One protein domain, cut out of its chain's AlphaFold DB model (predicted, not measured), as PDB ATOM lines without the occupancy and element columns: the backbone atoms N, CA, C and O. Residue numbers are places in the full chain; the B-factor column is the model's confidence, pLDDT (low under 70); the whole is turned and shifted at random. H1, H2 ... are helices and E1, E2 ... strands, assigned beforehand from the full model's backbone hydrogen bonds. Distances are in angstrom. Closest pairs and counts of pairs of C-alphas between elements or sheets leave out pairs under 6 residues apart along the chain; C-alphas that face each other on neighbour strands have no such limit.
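Overview. This is residues 259 to 349 of the 589 residues of the protein "Topoisomerase" of Aeromonas hydrophila (UniProt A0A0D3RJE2). Picture a small twisted sheet of four strands, E1 to E4, with two short helices, H1 and H2, side by side over one face and no named helix on the other. A third helix, H3, packs crosswise on H2 away from the sheet, and the last residues, 335 to 349, form a long tail with no named element. The printed part has 91 residues, with three named helices and four named strands in the order H1 E1 E2 E3 E4 H2 H3; the sheet's order is E1 E2 E3 E4, antiparallel throughout, and the class is mixed, helices and strands. It is compact, with a radius of gyration of the C-alphas of 12.2 A, and spans 32 by 31 by 21 A.

Along the chain. Start at Arg 259 and go on to C-alpha 264 at (235.113, 171.186, 243.193), where H1, residues 264 to 269, begins. Next come E1, residues 273 to 277, 13.0 A long, and E2, residues 280 to 285, 16.4 A. E3, residues 288 to 295, is the longest strand; follow it from (236.942, 171.963, 226.617) over 20.9 A to C-alpha 295. E4, residues 301 to 305, is 13.8 A long. H2, residues 314 to 321, measures 10.9 A, and H3, residues 327 to 334, measures 11.4 A and ends at (241.889, 174.571, 249.251).

Arrangement. Look first at the sheet, a meander, each strand the antiparallel neighbour of the one before. The hairpin of E1 and E2 has N 275 and O 282 within hydrogen-bond range at 2.9 A; that of E2 and E3 has N 283 and O 291 at 3.0 A; that of E3 and E4 has N 292 and O 304 at 2.9 A. The sheet is only just strongly twisted, its C-alphas lying up to 4.3 A off the best plane. H1 is on the sheet at a height of 8.9 A, only just over E1 and E2 with 3 C-alphas on each; the closest C-alphas of H1 and E1 are those of Glu 268 and Val 274, 6.4 A apart. H2 is on the same face, at a height of 8.0 A over E4, and its closest C-alpha pair with E4 is Asn 314 and Trp 301, 5.4 A. H1 and H2 are apart. H3 is not on the sheet; it touches H2, about perpendicular at 84 degrees, with the closest C-alphas, Ile 315 and Ala 330, 5.6 A apart. Each O i to N i+4 pair is within hydrogen-bond range in H1 and H2, and 3 of 4 in H3.

Size, cuts and confidence. The two C-alphas farthest apart, those of Gln 297 and Pro 344, are 33.3 A apart. The printed part has no cut, and no link between named elements is long. Mean pLDDT of the printed part is 78.0; look for values under 70 at residues 286 to 288, 306 to 310 and 336 to 349.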
ATOM      1  N   ARG A 259     244.844 167.486 250.605       88.88
ATOM      2  CA  ARG A 259     244.958 166.422 249.589       88.88
ATOM      3  C   ARG A 259     243.692 165.588 249.454       88.88
ATOM      4  O   ARG A 259     243.439 165.061 248.375       88.88
ATOM      5  N   GLU A 260     242.946 165.421 250.538       89.94
ATOM      6  CA  GLU A 260     241.735 164.593 250.605       89.94
ATOM      7  C   GLU A 260     240.450 165.406 250.357       89.94
ATOM      8  O   GLU A 260     239.435 164.847 249.929       89.94
ATOM      9  N   LEU A 261     240.511 166.727 250.556       89.44
ATOM     10  CA  LEU A 261     239.432 167.673 250.285       89.44
ATOM     11  C   LEU A 261     239.022 167.664 248.807       89.44
ATOM     12  O   LEU A 261     239.861 167.719 247.913       89.44
ATOM     13  N   ASP A 262     237.715 167.636 248.556       90.50
ATOM     14  CA  ASP A 262     237.149 167.693 247.210       90.50
ATOM     15  C   ASP A 262     237.357 169.091 246.587       90.50
ATOM     16  O   ASP A 262     236.814 170.070 247.105       90.50
ATOM     17  N   PRO A 263     238.128 169.229 245.490       91.62
ATOM     18  CA  PRO A 263     238.512 170.538 244.962       91.62
ATOM     19  C   PRO A 263     237.403 171.244 244.171       91.62
ATOM     20  O   PRO A 263     237.646 172.341 243.673       91.62
ATOM     21  N   THR A 264     236.208 170.651 244.030       89.94
ATOM     22  CA  THR A 264     235.113 171.186 243.193       89.94
ATOM     23  C   THR A 264     234.855 172.676 243.458       89.94
ATOM     24  O   THR A 264     234.938 173.470 242.526       89.94
ATOM     25  N   ALA A 265     234.673 173.078 244.720       85.75
ATOM     26  CA  ALA A 265     234.380 174.470 245.077       85.75
ATOM     27  C   ALA A 265     235.540 175.446 244.782       85.75
ATOM     28  O   ALA A 265     235.296 176.581 244.378       85.75
ATOM     29  N   TYR A 266     236.800 175.013 244.938       87.62
ATOM     30  CA  TYR A 266     237.966 175.821 244.555       87.62
ATOM     31  C   TYR A 266     238.010 176.025 243.033       87.62
ATOM     32  O   TYR A 266     238.181 177.145 242.560       87.62
ATOM     33  N   LEU A 267     237.804 174.952 242.264       89.31
ATOM     34  CA  LEU A 267     237.860 174.970 240.802       89.31
ATOM     35  C   LEU A 267     236.728 175.799 240.181       89.31
ATOM     36  O   LEU A 267     236.973 176.565 239.250       89.31
ATOM     37  N   GLU A 268     235.510 175.682 240.711       86.88
ATOM     38  CA  GLU A 268     234.355 176.475 240.274       86.88
ATOM     39  C   GLU A 268     234.557 177.967 240.564       86.88
ATOM     40  O   GLU A 268     234.331 178.801 239.687       86.88
ATOM     41  N   ALA A 269     235.078 178.311 241.746       81.25
ATOM     42  CA  ALA A 269     235.397 179.691 242.104       81.25
ATOM     43  C   ALA A 269     236.564 180.269 241.269       81.25
ATOM     44  O   ALA A 269     236.503 181.419 240.840       81.25
ATOM     45  N   SER A 270     237.570 179.454 240.923       80.31
ATOM     46  CA  SER A 270     238.621 179.801 239.945       80.31
ATOM     47  C   SER A 270     238.125 179.857 238.483       80.31
ATOM     48  O   SER A 270     238.916 180.075 237.563       80.31
ATOM     49  N   GLY A 271     236.818 179.697 238.239       81.69
ATOM     50  CA  GLY A 271     236.175 179.944 236.947       81.69
ATOM     51  C   GLY A 271     236.150 178.759 235.979       81.69
ATOM     52  O   GLY A 271     235.919 178.974 234.785       81.69
ATOM     53  N   TYR A 272     236.376 177.534 236.461       85.88
ATOM     54  CA  TYR A 272     236.211 176.303 235.682       85.88
ATOM     55  C   TYR A 272     234.794 175.731 235.834       85.88
ATOM     56  O   TYR A 272     234.178 175.827 236.889       85.88
ATOM     57  N   THR A 273     234.279 175.057 234.805       89.44
ATOM     58  CA  THR A 273     233.055 174.247 234.937       89.44
ATOM     59  C   THR A 273     233.433 172.826 235.339       89.44
ATOM     60  O   THR A 273     234.116 172.136 234.581       89.44
ATOM     61  N   VAL A 274     232.991 172.365 236.510       91.75
ATOM     62  CA  VAL A 274     233.296 171.017 237.009       91.75
ATOM     63  C   VAL A 274     232.118 170.075 236.761       91.75
ATOM     64  O   VAL A 274     230.986 170.349 237.145       91.75
ATOM     65  N   LYS A 275     232.377 168.920 236.140       92.12
ATOM     66  CA  LYS A 275     231.400 167.833 235.982       92.12
ATOM     67  C   LYS A 275     231.900 166.579 236.694       92.12
ATOM     68  O   LYS A 275     232.977 166.069 236.382       92.12
ATOM     69  N   ARG A 276     231.100 166.036 237.614       91.12
ATOM     70  CA  ARG A 276     231.413 164.782 238.316       91.12
ATOM     71  C   ARG A 276     231.059 163.560 237.468       91.12
ATOM     72  O   ARG A 276     229.957 163.451 236.942       91.12
ATOM     73  N   GLU A 277     231.995 162.623 237.375       83.81
ATOM     74  CA  GLU A 277     231.889 161.378 236.612       83.81
ATOM     75  C   GLU A 277     232.353 160.209 237.499       83.81
ATOM     76  O   GLU A 277     233.478 159.709 237.414       83.81
ATOM     77  N   GLY A 278     231.488 159.816 238.442       87.06
ATOM     78  CA  GLY A 278     231.813 158.838 239.482       87.06
ATOM     79  C   GLY A 278     232.921 159.349 240.410       87.06
ATOM     80  O   GLY A 278     232.738 160.336 241.118       87.06
ATOM     81  N   ARG A 279     234.086 158.686 240.394       87.12
ATOM     82  CA  ARG A 279     235.294 159.101 241.142       87.12
ATOM     83  C   ARG A 279     236.128 160.192 240.451       87.12
ATOM     84  O   ARG A 279     237.160 160.590 240.991       87.12
ATOM     85  N   HIS A 280     235.751 160.595 239.240       89.00
ATOM     86  CA  HIS A 280     236.485 161.560 238.424       89.00
ATOM     87  C   HIS A 280     235.776 162.920 238.419       89.00
ATOM     88  O   HIS A 280     234.549 162.983 238.489       89.00
ATOM     89  N   LEU A 281     236.547 163.998 238.283       91.94
ATOM     90  CA  LEU A 281     236.062 165.325 237.915       91.94
ATOM     91  C   LEU A 281     236.611 165.660 236.529       91.94
ATOM     92  O   LEU A 281     237.827 165.642 236.326       91.94
ATOM     93  N   SER A 282     235.712 165.961 235.599       87.75
ATOM     94  CA  SER A 282     236.028 166.591 234.320       87.75
ATOM     95  C   SER A 282     235.988 168.102 234.537       87.75
ATOM     96  O   SER A 282     234.934 168.643 234.877       87.75
ATOM     97  N   VAL A 283     237.138 168.769 234.434       89.62
ATOM     98  CA  VAL A 283     237.295 170.192 234.773       89.62
ATOM     99  C   VAL A 283     237.497 170.971 233.485       89.62
ATOM    100  O   VAL A 283     238.467 170.733 232.763       89.62
ATOM    101  N   LYS A 284     236.567 171.876 233.174       83.56
ATOM    102  CA  LYS A 284     236.477 172.524 231.864       83.56
ATOM    103  C   LYS A 284     236.792 174.012 231.885       83.56
ATOM    104  O   LYS A 284     236.317 174.734 232.758       83.56
ATOM    105  N   ALA A 285     237.508 174.471 230.862       80.25
ATOM    106  CA  ALA A 285     237.721 175.881 230.546       80.25
ATOM    107  C   ALA A 285     237.217 176.153 229.122       80.25
ATOM    108  O   ALA A 285     237.503 175.390 228.204       80.25
ATOM    109  N   GLY A 286     236.400 177.193 228.930       68.88
ATOM    110  CA  GLY A 286     235.867 177.567 227.606       68.88
ATOM    111  C   GLY A 286     234.938 176.543 226.923       68.88
ATOM    112  O   GLY A 286     234.454 176.812 225.831       68.88
ATOM    113  N   GLY A 287     234.666 175.396 227.555       62.62
ATOM    114  CA  GLY A 287     233.884 174.281 227.004       62.62
ATOM    115  C   GLY A 287     234.696 172.991 226.847       62.62
ATOM    116  O   GLY A 287     234.129 171.899 226.960       62.62
ATOM    117  N   ASP A 288     236.015 173.095 226.694       62.03
ATOM    118  CA  ASP A 288     236.942 171.963 226.617       62.03
ATOM    119  C   ASP A 288     237.311 171.432 228.006       62.03
ATOM    120  O   ASP A 288     237.381 172.190 228.970       62.03
ATOM    121  N   GLU A 289     237.557 170.122 228.119       76.94
ATOM    122  CA  GLU A 289     238.199 169.537 229.307       76.94
ATOM    123  C   GLU A 289     239.661 169.998 229.342       76.94
ATOM    124  O   GLU A 289     240.389 169.797 228.374       76.94
ATOM    125  N   ALA A 290     240.060 170.649 230.437       79.94
ATOM    126  CA  ALA A 290     241.398 171.196 230.668       79.94
ATOM    127  C   ALA A 290     242.200 170.323 231.647       79.94
ATOM    128  O   ALA A 290     243.378 170.058 231.416       79.94
ATOM    129  N   TYR A 291     241.538 169.814 232.694       87.56
ATOM    130  CA  TYR A 291     242.116 168.875 233.657       87.56
ATOM    131  C   TYR A 291     241.154 167.724 233.949       87.56
ATOM    132  O   TYR A 291     239.931 167.894 233.930       87.56
ATOM    133  N   ARG A 292     241.712 166.569 234.321       88.25
ATOM    134  CA  ARG A 292     240.942 165.440 234.851       88.25
ATOM    135  C   ARG A 292     241.469 165.025 236.222       88.25
ATOM    136  O   ARG A 292     242.563 164.472 236.353       88.25
ATOM    137  N   VAL A 293     240.676 165.292 237.256       92.06
ATOM    138  CA  VAL A 293     241.007 165.012 238.667       92.06
ATOM    139  C   VAL A 293     240.374 163.678 239.068       92.06
ATOM    140  O   VAL A 293     239.281 163.354 238.607       92.06
ATOM    141  N   THR A 294     241.034 162.861 239.894       89.50
ATOM    142  CA  THR A 294     240.483 161.552 240.309       89.50
ATOM    143  C   THR A 294     240.721 161.255 241.783       89.50
ATOM    144  O   THR A 294     241.867 161.227 242.237       89.50
ATOM    145  N   ARG A 295     239.645 160.922 242.504       92.12
ATOM    146  CA  ARG A 295     239.706 160.469 243.896       92.12
ATOM    147  C   ARG A 295     240.276 159.057 243.993       92.12
ATOM    148  O   ARG A 295     239.850 158.153 243.269       92.12
ATOM    149  N   GLN A 296     241.232 158.866 244.893       88.12
ATOM    150  CA  GLN A 296     241.826 157.574 245.215       88.12
ATOM    151  C   GLN A 296     241.091 156.861 246.351       88.12
ATOM    152  O   GLN A 296     240.256 157.431 247.048       88.12
ATOM    153  N   GLN A 297     241.415 155.577 246.525       81.56
ATOM    154  CA  GLN A 297     240.915 154.760 247.636       81.56
ATOM    155  C   GLN A 297     241.445 155.246 248.995       81.56
ATOM    156  O   GLN A 297     240.759 155.087 249.995       81.56
ATOM    157  N   ASP A 298     242.613 155.899 249.014       82.44
ATOM    158  CA  ASP A 298     243.190 156.571 250.187       82.44
ATOM    159  C   ASP A 298     242.665 158.009 250.385       82.44
ATOM    160  O   ASP A 298     243.336 158.852 250.969       82.44
ATOM    161  N   GLY A 299     241.479 158.316 249.849       82.94
ATOM    162  CA  GLY A 299     240.819 159.617 249.966       82.94
ATOM    163  C   GLY A 299     241.368 160.710 249.044       82.94
ATOM    164  O   GLY A 299     240.591 161.565 248.619       82.94
ATOM    165  N   ARG A 300     242.660 160.661 248.689       87.88
ATOM    166  CA  ARG A 300     243.372 161.751 248.006       87.88
ATOM    167  C   ARG A 300     242.870 162.038 246.594       87.88
ATOM    168  O   ARG A 300     242.593 161.124 245.814       87.88
ATOM    169  N   TRP A 301     242.889 163.311 246.227       91.06
ATOM    170  CA  TRP A 301     242.744 163.787 244.858       91.06
ATOM    171  C   TRP A 301     244.118 164.042 244.253       91.06
ATOM    172  O   TRP A 301     244.935 164.776 244.809       91.06
ATOM    173  N   LEU A 302     244.360 163.424 243.100       89.56
ATOM    174  CA  LEU A 302     245.473 163.753 242.212       89.56
ATOM    175  C   LEU A 302     244.872 164.189 240.860       89.56
ATOM    176  O   LEU A 302     243.669 164.009 240.627       89.56
ATOM    177  N   TRP A 303     245.672 164.762 239.967       89.81
ATOM    178  CA  TRP A 303     245.208 165.309 238.685       89.81
ATOM    179  C   TRP A 303     246.188 165.038 237.537       89.81
ATOM    180  O   TRP A 303     247.296 164.544 237.754       89.81
ATOM    181  N   CYS A 304     245.750 165.358 236.322       80.88
ATOM    182  CA  CYS A 304     246.549 165.478 235.099       80.88
ATOM    183  C   CYS A 304     245.830 166.421 234.118       80.88
ATOM    184  O   CYS A 304     244.622 166.649 234.264       80.88
ATOM    185  N   ASP A 305     246.554 166.966 233.141       80.12
ATOM    186  CA  ASP A 305     245.978 167.819 232.093       80.12
ATOM    187  C   ASP A 305     245.125 167.032 231.069       80.12
ATOM    188  O   ASP A 305     245.044 165.798 231.086       80.12
ATOM    189  N   ARG A 306     244.499 167.757 230.132       67.25
ATOM    190  CA  ARG A 306     243.707 167.203 229.016       67.25
ATOM    191  C   ARG A 306     244.482 166.272 228.078       67.25
ATOM    192  O   ARG A 306     243.874 165.487 227.350       67.25
ATOM    193  N   TYR A 307     245.809 166.344 228.084       60.38
ATOM    194  CA  TYR A 307     246.700 165.497 227.298       60.38
ATOM    195  C   TYR A 307     247.183 164.275 228.093       60.38
ATOM    196  O   TYR A 307     247.788 163.375 227.508       60.38
ATOM    197  N   GLY A 308     246.880 164.196 229.396       60.56
ATOM    198  CA  GLY A 308     247.371 163.192 230.339       60.56
ATOM    199  C   GLY A 308     248.848 163.369 230.712       60.56
ATOM    200  O   GLY A 308     249.489 162.386 231.089       60.56
ATOM    201  N   ASN A 309     249.377 164.585 230.555       57.34
ATOM    202  CA  ASN A 309     250.687 165.036 231.017       57.34
ATOM    203  C   ASN A 309     250.593 165.613 232.446       57.34
ATOM    204  O   ASN A 309     249.549 165.517 233.093       57.34
ATOM    205  N   ASP A 310     251.736 166.118 232.932       64.00
ATOM    206  CA  ASP A 310     251.979 166.836 234.192       64.00
ATOM    207  C   ASP A 310     250.894 166.677 235.271       64.00
ATOM    208  O   ASP A 310     249.900 167.388 235.315       64.00
ATOM    209  N   GLY A 311     251.098 165.690 236.151       73.56
ATOM    210  CA  GLY A 311     250.150 165.330 237.204       73.56
ATOM    211  C   GLY A 311     250.758 165.370 238.603       73.56
ATOM    212  O   GLY A 311     251.905 164.963 238.822       73.56
ATOM    213  N   GLY A 312     249.970 165.832 239.570       83.81
ATOM    214  CA  GLY A 312     250.364 166.000 240.970       83.81
ATOM    215  C   GLY A 312     249.209 165.748 241.936       83.81
ATOM    216  O   GLY A 312     248.153 165.273 241.522       83.81
ATOM    217  N   ASP A 313     249.407 166.035 243.223       87.31
ATOM    218  CA  ASP A 313     248.313 166.000 244.206       87.31
ATOM    219  C   ASP A 313     247.453 167.281 244.164       87.31
ATOM    220  O   ASP A 313     247.710 168.193 243.379       87.31
ATOM    221  N   ASN A 314     246.398 167.347 244.973       89.00
ATOM    222  CA  ASN A 314     245.472 168.483 245.005       89.00
ATOM    223  C   ASN A 314     246.163 169.844 245.251       89.00
ATOM    224  O   ASN A 314     245.749 170.859 244.701       89.00
ATOM    225  N   ILE A 315     247.252 169.868 246.031       90.19
ATOM    226  CA  ILE A 315     248.027 171.084 246.331       90.19
ATOM    227  C   ILE A 315     248.857 171.492 245.104       90.19
ATOM    228  O   ILE A 315     249.096 172.674 244.871       90.19
ATOM    229  N   ASP A 316     249.274 170.524 244.285       89.25
ATOM    230  CA  ASP A 316     249.896 170.811 242.993       89.25
ATOM    231  C   ASP A 316     248.898 171.384 241.979       89.25
ATOM    232  O   ASP A 316     249.296 172.224 241.182       89.25
ATOM    233  N   LEU A 317     247.622 170.972 242.012       89.75
ATOM    234  CA  LEU A 317     246.586 171.489 241.100       89.75
ATOM    235  C   LEU A 317     246.375 172.996 241.290       89.75
ATOM    236  O   LEU A 317     246.313 173.739 240.316       89.75
ATOM    237  N   VAL A 318     246.354 173.459 242.544       88.88
ATOM    238  CA  VAL A 318     246.317 174.895 242.873       88.88
ATOM    239  C   VAL A 318     247.526 175.632 242.303       88.88
ATOM    240  O   VAL A 318     247.394 176.756 241.847       88.88
ATOM    241  N   ARG A 319     248.711 175.014 242.312       87.25
ATOM    242  CA  ARG A 319     249.970 175.652 241.884       87.25
ATOM    243  C   ARG A 319     250.210 175.593 240.374       87.25
ATOM    244  O   ARG A 319     251.066 176.322 239.884       87.25
ATOM    245  N   GLU A 320     249.467 174.747 239.663       85.56
ATOM    246  CA  GLU A 320     249.317 174.801 238.205       85.56
ATOM    247  C   GLU A 320     248.336 175.912 237.804       85.56
ATOM    248  O   GLU A 320     248.625 176.708 236.916       85.56
ATOM    249  N   ILE A 321     247.185 175.985 238.485       84.69
ATOM    250  CA  ILE A 321     246.138 176.982 238.216       84.69
ATOM    251  C   ILE A 321     246.583 178.388 238.642       84.69
ATOM    252  O   ILE A 321     246.253 179.360 237.972       84.69
ATOM    253  N   GLU A 322     247.382 178.517 239.698       81.94
ATOM    254  CA  GLU A 322     247.959 179.784 240.156       81.94
ATOM    255  C   GLU A 322     249.503 179.691 240.161       81.94
ATOM    256  O   GLU A 322     250.129 179.445 241.201       81.94
ATOM    257  N   PRO A 323     250.156 179.850 238.988       74.69
ATOM    258  CA  PRO A 323     251.609 179.797 238.878       74.69
ATOM    259  C   PRO A 323     252.289 180.851 239.754       74.69
ATOM    260  O   PRO A 323     252.008 182.043 239.667       74.69
ATOM    261  N   GLY A 324     253.223 180.396 240.590       71.62
ATOM    262  CA  GLY A 324     253.910 181.228 241.584       71.62
ATOM    263  C   GLY A 324     253.378 181.066 243.011       71.62
ATOM    264  O   GLY A 324     254.109 181.379 243.950       71.62
ATOM    265  N   THR A 325     252.185 180.492 243.210       79.06
ATOM    266  CA  THR A 325     251.632 180.250 244.552       79.06
ATOM    267  C   THR A 325     252.543 179.348 245.397       79.06
ATOM    268  O   THR A 325     252.963 178.246 245.002       79.06
ATOM    269  N   GLY A 326     252.854 179.828 246.604       82.19
ATOM    270  CA  GLY A 326     253.688 179.122 247.571       82.19
ATOM    271  C   GLY A 326     253.003 177.861 248.102       82.19
ATOM    272  O   GLY A 326     251.784 177.806 248.223       82.19
ATOM    273  N   TYR A 327     253.779 176.834 248.470       85.06
ATOM    274  CA  TYR A 327     253.215 175.555 248.935       85.06
ATOM    275  C   TYR A 327     252.276 175.705 250.149       85.06
ATOM    276  O   TYR A 327     251.259 175.022 250.225       85.06
ATOM    277  N   ALA A 328     252.592 176.619 251.073       81.38
ATOM    278  CA  ALA A 328     251.741 176.909 252.225       81.38
ATOM    279  C   ALA A 328     250.425 177.585 251.831       81.38
ATOM    280  O   ALA A 328     249.358 177.168 252.269       81.38
ATOM    281  N   GLU A 329     250.494 178.586 250.956       84.12
ATOM    282  CA  GLU A 329     249.312 179.272 250.450       84.12
ATOM    283  C   GLU A 329     248.391 178.300 249.700       84.12
ATOM    284  O   GLU A 329     247.196 178.272 249.969       84.12
ATOM    285  N   ALA A 330     248.948 177.428 248.852       86.75
ATOM    286  CA  ALA A 330     248.191 176.433 248.094       86.75
ATOM    287  C   ALA A 330     247.385 175.457 248.975       86.75
ATOM    288  O   ALA A 330     246.274 175.076 248.610       86.75
ATOM    289  N   VAL A 331     247.906 175.088 250.152       86.69
ATOM    290  CA  VAL A 331     247.154 174.305 251.151       86.69
ATOM    291  C   VAL A 331     245.958 175.102 251.679       86.69
ATOM    292  O   VAL A 331     244.846 174.579 251.728       86.69
ATOM    293  N   TYR A 332     246.164 176.376 252.026       84.38
ATOM    294  CA  TYR A 332     245.122 177.215 252.621       84.38
ATOM    295  C   TYR A 332     244.098 177.766 251.609       84.38
ATOM    296  O   TYR A 332     242.966 178.055 252.003       84.38
ATOM    297  N   ARG A 333     244.429 177.831 250.308       82.56
ATOM    298  CA  ARG A 333     243.449 178.083 249.230       82.56
ATOM    299  C   ARG A 333     242.393 176.981 249.160       82.56
ATOM    300  O   ARG A 333     241.214 177.284 249.018       82.56
ATOM    301  N   LEU A 334     242.805 175.715 249.285       81.12
ATOM    302  CA  LEU A 334     241.889 174.571 249.251       81.12
ATOM    303  C   LEU A 334     240.948 174.582 250.453       81.12
ATOM    304  O   LEU A 334     239.742 174.447 250.282       81.12
ATOM    305  N   SER A 335     241.470 174.812 251.662       75.44
ATOM    306  CA  SER A 335     240.658 174.865 252.885       75.44
ATOM    307  C   SER A 335     239.826 176.148 253.050       75.44
ATOM    308  O   SER A 335     239.292 176.372 254.134       75.44
ATOM    309  N   GLY A 336     239.738 177.011 252.030       64.19
ATOM    310  CA  GLY A 336     238.892 178.209 252.047       64.19
ATOM    311  C   GLY A 336     239.302 179.281 253.064       64.19
ATOM    312  O   GLY A 336     238.436 179.987 253.577       64.19
ATOM    313  N   ALA A 337     240.595 179.407 253.391       52.41
ATOM    314  CA  ALA A 337     241.056 180.432 254.326       52.41
ATOM    315  C   ALA A 337     240.754 181.850 253.775       52.41
ATOM    316  O   ALA A 337     241.096 182.138 252.626       52.41
ATOM    317  N   PRO A 338     240.135 182.757 254.559       41.69
ATOM    318  CA  PRO A 338     239.335 183.873 254.028       41.69
ATOM    319  C   PRO A 338     240.124 185.087 253.488       41.69
ATOM    320  O   PRO A 338     239.563 186.174 253.363       41.69
ATOM    321  N   THR A 339     241.419 184.949 253.193       43.41
ATOM    322  CA  THR A 339     242.348 186.096 253.104       43.41
ATOM    323  C   THR A 339     242.906 186.394 251.707       43.41
ATOM    324  O   THR A 339     243.723 187.303 251.583       43.41
ATOM    325  N   VAL A 340     242.513 185.671 250.648       47.03
ATOM    326  CA  VAL A 340     243.113 185.869 249.309       47.03
ATOM    327  C   VAL A 340     242.071 186.129 248.222       47.03
ATOM    328  O   VAL A 340     241.188 185.313 247.973       47.03
ATOM    329  N   ARG A 341     242.210 187.274 247.536       45.72
ATOM    330  CA  ARG A 341     241.496 187.564 246.285       45.72
ATOM    331  C   ARG A 341     241.914 186.548 245.224       45.72
ATOM    332  O   ARG A 341     243.091 186.493 244.874       45.72
ATOM    333  N   GLN A 342     240.954 185.818 244.668       49.25
ATOM    334  CA  GLN A 342     241.194 184.991 243.488       49.25
ATOM    335  C   GLN A 342     241.590 185.881 242.303       49.25
ATOM    336  O   GLN A 342     240.956 186.908 242.047       49.25
ATOM    337  N   GLN A 343     242.657 185.503 241.600       48.03
ATOM    338  CA  GLN A 343     243.043 186.172 240.362       48.03
ATOM    339  C   GLN A 343     242.069 185.798 239.231       48.03
ATOM    340  O   GLN A 343     241.551 184.679 239.212       48.03
ATOM    341  N   PRO A 344     241.792 186.713 238.283       49.88
ATOM    342  CA  PRO A 344     240.982 186.387 237.119       49.88
ATOM    343  C   PRO A 344     241.665 185.315 236.262       49.88
ATOM    344  O   PRO A 344     242.889 185.275 236.165       49.88
ATOM    345  N   ARG A 345     240.826 184.479 235.635       43.91
ATOM    346  CA  ARG A 345     241.149 183.312 234.796       43.91
ATOM    347  C   ARG A 345     242.573 183.341 234.187       43.91
ATOM    348  O   ARG A 345     242.812 184.151 233.288       43.91
ATOM    349  N   PRO A 346     243.476 182.434 234.604       48.81
ATOM    350  CA  PRO A 346     244.801 182.295 234.010       48.81
ATOM    351  C   PRO A 346     244.726 182.068 232.497       48.81
ATOM    352  O   PRO A 346     243.836 181.369 232.005       48.81
ATOM    353  N   SER A 347     245.694 182.605 231.754       47.31
ATOM    354  CA  SER A 347     245.968 182.135 230.393       47.31
ATOM    355  C   SER A 347     246.421 180.675 230.437       47.31
ATOM    356  O   SER A 347     247.157 180.311 231.355       47.31
ATOM    357  N   GLU A 348     246.040 179.863 229.446       51.22
ATOM    358  CA  GLU A 348     246.426 178.445 229.390       51.22
ATOM    359  C   GLU A 348     247.945 178.259 229.590       51.22
ATOM    360  O   GLU A 348     248.730 178.989 228.966       51.22
ATOM    361  N   PRO A 349     248.386 177.302 230.436       52.78
ATOM    362  CA  PRO A 349     249.802 177.024 230.638       52.78
ATOM    363  C   PRO A 349     250.511 176.785 229.301       52.78
ATOM    364  O   PRO A 349     250.172 175.867 228.551       52.78
TER     365      PRO A 349